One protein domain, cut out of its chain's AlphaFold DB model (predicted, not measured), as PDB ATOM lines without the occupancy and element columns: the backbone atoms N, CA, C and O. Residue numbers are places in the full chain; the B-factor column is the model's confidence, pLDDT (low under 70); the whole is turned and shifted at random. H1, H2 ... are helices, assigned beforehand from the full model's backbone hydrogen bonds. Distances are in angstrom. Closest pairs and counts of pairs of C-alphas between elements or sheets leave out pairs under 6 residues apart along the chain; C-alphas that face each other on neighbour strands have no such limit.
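What this domain is: This is residues 185 to 229 of the 256 residues of an uncharacterized protein of Arenimonas caeni (UniProt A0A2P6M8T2). Two helices are joined by a long loop: the chain runs out along H1, folds back through residues 200 to 210, and leads into H2, whose far part sticks out with the tail as an arm, residues 216 to 229. This arm makes much of the length. The printed part has 45 residues with two named helices, H1 then H2, and no named strand; the class is all helix. It is only just loose, close to extended, with a radius of gyration of the C-alphas of 14.0 A and spans of 45 by 21 by 10 A.

How they stand to each other: H1, residues 185 to 199, and H2, residues 211 to 227, are near each other, with 7 pairs of C-alphas within 10 A; their closest C-alphas are 8.2 A apart. Residues 216 to 229, of which 216 to 227 belong to H2, stand free. In H1 and H2 every O i to N i+4 pair is within hydrogen-bond range.

Where its parts are: H1 begins at C-alpha 185 (171.545, 232.510, 385.629) and measures 20.9 A. H2 measures 24.5 A and ends at C-alpha 227 (186.057, 233.053, 404.591).

The domain as a whole: The C-alphas farthest apart, of Gly 200 and Gly 229, are 44.8 A apart. The printed part has no cut, and the link from H1 to H2 is long, 11 residues. pLDDT is under 70 at residue 197 and residues 200 to 212.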
ATOM      1  N   LEU A 185     171.338 233.948 385.832       74.75
ATOM      2  CA  LEU A 185     171.545 232.510 385.629       74.75
ATOM      3  C   LEU A 185     170.266 231.703 385.909       74.75
ATOM      4  O   LEU A 185     169.911 230.829 385.128       74.75
ATOM      5  N   GLU A 186     169.570 232.010 387.008       74.75
ATOM      6  CA  GLU A 186     168.305 231.362 387.383       74.75
ATOM      7  C   GLU A 186     167.252 231.512 386.267       74.75
ATOM      8  O   GLU A 186     166.613 230.533 385.884       74.75
ATOM      9  N   GLY A 187     167.130 232.712 385.684       74.44
ATOM     10  CA  GLY A 187     166.222 232.967 384.561       74.44
ATOM     11  C   GLY A 187     166.593 232.212 383.280       74.44
ATOM     12  O   GLY A 187     165.719 231.623 382.647       74.44
ATOM     13  N   GLU A 188     167.878 232.181 382.910       77.94
ATOM     14  CA  GLU A 188     168.340 231.441 381.725       77.94
ATOM     15  C   GLU A 188     168.128 229.927 381.863       77.94
ATOM     16  O   GLU A 188     167.735 229.273 380.894       77.94
ATOM     17  N   ILE A 189     168.341 229.364 383.058       75.50
ATOM     18  CA  ILE A 189     168.089 227.940 383.321       75.50
ATOM     19  C   ILE A 189     166.593 227.623 383.215       75.50
ATOM     20  O   ILE A 189     166.235 226.620 382.595       75.50
ATOM     21  N   ASP A 190     165.717 228.470 383.763       73.19
ATOM     22  CA  ASP A 190     164.264 228.285 383.670       73.19
ATOM     23  C   ASP A 190     163.760 228.366 382.218       73.19
ATOM     24  O   ASP A 190     162.943 227.539 381.794       73.19
ATOM     25  N   ASP A 191     164.256 229.323 381.432       76.62
ATOM     26  CA  ASP A 191     163.897 229.461 380.017       76.62
ATOM     27  C   ASP A 191     164.427 228.291 379.175       76.62
ATOM     28  O   ASP A 191     163.697 227.741 378.339       76.62
ATOM     29  N   ALA A 192     165.659 227.839 379.429       76.06
ATOM     30  CA  ALA A 192     166.218 226.651 378.791       76.06
ATOM     31  C   ALA A 192     165.420 225.389 379.157       76.06
ATOM     32  O   ALA A 192     165.062 224.607 378.274       76.06
ATOM     33  N   ALA A 193     165.066 225.214 380.435       71.75
ATOM     34  CA  ALA A 193     164.261 224.090 380.901       71.75
ATOM     35  C   ALA A 193     162.892 224.060 380.211       71.75
ATOM     36  O   ALA A 193     162.491 223.018 379.691       71.75
ATOM     37  N   ARG A 194     162.198 225.204 380.131       72.12
ATOM     38  CA  ARG A 194     160.920 225.328 379.406       72.12
ATOM     39  C   ARG A 194     161.059 224.995 377.927       72.12
ATOM     40  O   ARG A 194     160.195 224.313 377.382       72.12
ATOM     41  N   THR A 195     162.135 225.456 377.293       76.81
ATOM     42  CA  THR A 195     162.408 225.195 375.875       76.81
ATOM     43  C   THR A 195     162.621 223.704 375.624       76.81
ATOM     44  O   THR A 195     161.975 223.137 374.746       76.81
ATOM     45  N   HIS A 196     163.436 223.032 376.439       71.50
ATOM     46  CA  HIS A 196     163.644 221.587 376.327       71.50
ATOM     47  C   HIS A 196     162.377 220.777 376.644       71.50
ATOM     48  O   HIS A 196     162.067 219.833 375.921       71.50
ATOM     49  N   LEU A 197     161.595 221.183 377.655       69.50
ATOM     50  CA  LEU A 197     160.278 220.601 377.955       69.50
ATOM     51  C   LEU A 197     159.310 220.729 376.769       69.50
ATOM     52  O   LEU A 197     158.596 219.778 376.461       69.50
ATOM     53  N   ALA A 198     159.298 221.881 376.092       71.50
ATOM     54  CA  ALA A 198     158.457 222.119 374.920       71.50
ATOM     55  C   ALA A 198     158.922 221.337 373.678       71.50
ATOM     56  O   ALA A 198     158.089 220.906 372.883       71.50
ATOM     57  N   LEU A 199     160.234 221.137 373.516       79.06
ATOM     58  CA  LEU A 199     160.832 220.385 372.407       79.06
ATOM     59  C   LEU A 199     160.880 218.865 372.653       79.06
ATOM     60  O   LEU A 199     161.203 218.109 371.739       79.06
ATOM     61  N   GLY A 200     160.548 218.402 373.864       62.72
ATOM     62  CA  GLY A 200     160.624 216.987 374.242       62.72
ATOM     63  C   GLY A 200     162.056 216.448 374.321       62.72
ATOM     64  O   GLY A 200     162.262 215.234 374.281       62.72
ATOM     65  N   GLU A 201     163.049 217.334 374.416       65.69
ATOM     66  CA  GLU A 201     164.457 216.965 374.518       65.69
ATOM     67  C   GLU A 201     164.844 216.682 375.978       65.69
ATOM     68  O   GLU A 201     164.384 217.373 376.893       65.69
ATOM     69  N   PRO A 202     165.698 215.676 376.240       56.12
ATOM     70  CA  PRO A 202     166.087 215.319 377.596       56.12
ATOM     71  C   PRO A 202     166.995 216.389 378.220       56.12
ATOM     72  O   PRO A 202     168.214 216.369 378.055       56.12
ATOM     73  N   ALA A 203     166.409 217.287 379.013       57.22
ATOM     74  CA  ALA A 203     167.148 218.088 379.982       57.22
ATOM     75  C   ALA A 203     167.517 217.185 381.170       57.22
ATOM     76  O   ALA A 203     166.658 216.763 381.944       57.22
ATOM     77  N   THR A 204     168.794 216.817 381.290       50.44
ATOM     78  CA  THR A 204     169.235 215.910 382.358       50.44
ATOM     79  C   THR A 204     169.509 216.715 383.627       50.44
ATOM     80  O   THR A 204     170.628 217.161 383.855       50.44
ATOM     81  N   LEU A 205     168.489 216.891 384.464       54.47
ATOM     82  CA  LEU A 205     168.681 217.098 385.899       54.47
ATOM     83  C   LEU A 205     168.598 215.716 386.549       54.47
ATOM     84  O   LEU A 205     167.780 214.888 386.139       54.47
ATOM     85  N   ALA A 206     169.497 215.401 387.484       55.12
ATOM     86  CA  ALA A 206     169.421 214.111 388.160       55.12
ATOM     87  C   ALA A 206     168.029 213.984 388.818       55.12
ATOM     88  O   ALA A 206     167.521 214.989 389.311       55.12
ATOM     89  N   PRO A 207     167.408 212.789 388.840       54.91
ATOM     90  CA  PRO A 207     166.002 212.622 389.223       54.91
ATOM     91  C   PRO A 207     165.606 213.263 390.565       54.91
ATOM     92  O   PRO A 207     164.450 213.633 390.738       54.91
ATOM     93  N   ASP A 208     166.571 213.421 391.479       57.22
ATOM     94  CA  ASP A 208     166.385 213.943 392.837       57.22
ATOM     95  C   ASP A 208     167.226 215.206 393.147       57.22
ATOM     96  O   ASP A 208     167.260 215.678 394.292       57.22
ATOM     97  N   ASP A 209     167.932 215.754 392.151       60.09
ATOM     98  CA  ASP A 209     168.831 216.904 392.300       60.09
ATOM     99  C   ASP A 209     168.424 218.006 391.316       60.09
ATOM    100  O   ASP A 209     168.777 217.993 390.136       60.09
ATOM    101  N   ASP A 210     167.635 218.949 391.826       66.38
ATOM    102  CA  ASP A 210     167.252 220.150 391.093       66.38
ATOM    103  C   ASP A 210     168.450 221.108 390.962       66.38
ATOM    104  O   ASP A 210     169.322 221.176 391.838       66.38
ATOM    105  N   TRP A 211     168.485 221.890 389.884       68.94
ATOM    106  CA  TRP A 211     169.574 222.823 389.594       68.94
ATOM    107  C   TRP A 211     169.778 223.837 390.730       68.94
ATOM    108  O   TRP A 211     170.914 224.201 391.036       68.94
ATOM    109  N   GLN A 212     168.703 224.208 391.433       69.62
ATOM    110  CA  GLN A 212     168.729 225.088 392.605       69.62
ATOM    111  C   GLN A 212     169.559 224.504 393.758       69.62
ATOM    112  O   GLN A 212     170.303 225.224 394.427       69.62
ATOM    113  N   ARG A 213     169.459 223.185 393.988       70.31
ATOM    114  CA  ARG A 213     170.228 222.481 395.027       70.31
ATOM    115  C   ARG A 213     171.702 222.384 394.667       70.31
ATOM    116  O   ARG A 213     172.544 222.595 395.538       70.31
ATOM    117  N   TRP A 214     172.028 222.082 393.411       72.62
ATOM    118  CA  TRP A 214     173.421 222.073 392.959       72.62
ATOM    119  C   TRP A 214     174.054 223.467 393.058       72.62
ATOM    120  O   TRP A 214     175.152 223.588 393.605       72.62
ATOM    121  N   LEU A 215     173.338 224.508 392.621       75.75
ATOM    122  CA  LEU A 215     173.803 225.892 392.699       75.75
ATOM    123  C   LEU A 215     173.999 226.346 394.155       75.75
ATOM    124  O   LEU A 215     175.010 226.962 394.472       75.75
ATOM    125  N   GLY A 216     173.091 225.965 395.062       75.25
ATOM    126  CA  GLY A 216     173.241 226.224 396.497       75.25
ATOM    127  C   GLY A 216     174.520 225.622 397.090       75.25
ATOM    128  O   GLY A 216     175.246 226.309 397.801       75.25
ATOM    129  N   ARG A 217     174.863 224.376 396.733       75.69
ATOM    130  CA  ARG A 217     176.121 223.744 397.181       75.69
ATOM    131  C   ARG A 217     177.364 224.433 396.612       75.69
ATOM    132  O   ARG A 217     178.397 224.463 397.278       75.69
ATOM    133  N   ALA A 218     177.283 224.944 395.382       75.50
ATOM    134  CA  ALA A 218     178.367 225.711 394.776       75.50
ATOM    135  C   ALA A 218     178.586 227.043 395.512       75.50
ATOM    136  O   ALA A 218     179.729 227.397 395.794       75.50
ATOM    137  N   ASP A 219     177.506 227.727 395.896       77.00
ATOM    138  CA  ASP A 219     177.579 228.956 396.688       77.00
ATOM    139  C   ASP A 219     178.144 228.708 398.090       77.00
ATOM    140  O   ASP A 219     179.021 229.449 398.529       77.00
ATOM    141  N   ASP A 220     177.720 227.642 398.774       78.81
ATOM    142  CA  ASP A 220     178.271 227.283 400.086       78.81
ATOM    143  C   ASP A 220     179.788 227.045 400.011       78.81
ATOM    144  O   ASP A 220     180.548 227.526 400.855       78.81
ATOM    145  N   ALA A 221     180.251 226.352 398.967       80.56
ATOM    146  CA  ALA A 221     181.675 226.143 398.720       80.56
ATOM    147  C   ALA A 221     182.411 227.463 398.415       80.56
ATOM    148  O   ALA A 221     183.516 227.690 398.916       80.56
ATOM    149  N   LEU A 222     181.794 228.366 397.648       76.56
ATOM    150  CA  LEU A 222     182.348 229.687 397.346       76.56
ATOM    151  C   LEU A 222     182.487 230.551 398.612       76.56
ATOM    152  O   LEU A 222     183.531 231.174 398.820       76.56
ATOM    153  N   TYR A 223     181.468 230.575 399.475       78.19
ATOM    154  CA  TYR A 223     181.514 231.303 400.746       78.19
ATOM    155  C   TYR A 223     182.574 230.735 401.691       78.19
ATOM    156  O   TYR A 223     183.350 231.500 402.262       78.19
ATOM    157  N   GLN A 224     182.700 229.409 401.779       79.00
ATOM    158  CA  GLN A 224     183.767 228.775 402.558       79.00
ATOM    159  C   GLN A 224     185.163 229.152 402.048       79.00
ATOM    160  O   GLN A 224     186.047 229.470 402.842       79.00
ATOM    161  N   ALA A 225     185.374 229.156 400.729       79.81
ATOM    162  CA  ALA A 225     186.635 229.598 400.138       79.81
ATOM    163  C   ALA A 225     186.923 231.078 400.442       79.81
ATOM    164  O   ALA A 225     188.067 231.454 400.709       79.81
ATOM    165  N   LYS A 226     185.884 231.920 400.447       79.69
ATOM    166  CA  LYS A 226     185.991 233.346 400.762       79.69
ATOM    167  C   LYS A 226     186.401 233.596 402.211       79.69
ATOM    168  O   LYS A 226     187.288 234.420 402.435       79.69
ATOM    169  N   ASP A 227     185.790 232.891 403.158       81.06
ATOM    170  CA  ASP A 227     186.057 233.053 404.591       81.06
ATOM    171  C   ASP A 227     187.431 232.501 404.998       81.06
ATOM    172  O   ASP A 227     188.040 232.986 405.948       81.06
ATOM    173  N   ALA A 228     187.963 231.545 404.237       81.00
ATOM    174  CA  ALA A 228     189.261 230.927 404.486       81.00
ATOM    175  C   ALA A 228     190.421 231.500 403.643       81.00
ATOM    176  O   ALA A 228     191.500 230.917 403.611       81.00
ATOM    177  N   GLY A 229     190.243 232.668 403.007       79.19
ATOM    178  CA  GLY A 229     191.359 233.430 402.420       79.19
ATOM    179  C   GLY A 229     191.309 233.673 400.909       79.19
ATOM    180  O   GLY A 229     192.275 234.198 400.366       79.19
TER     181      GLY A 229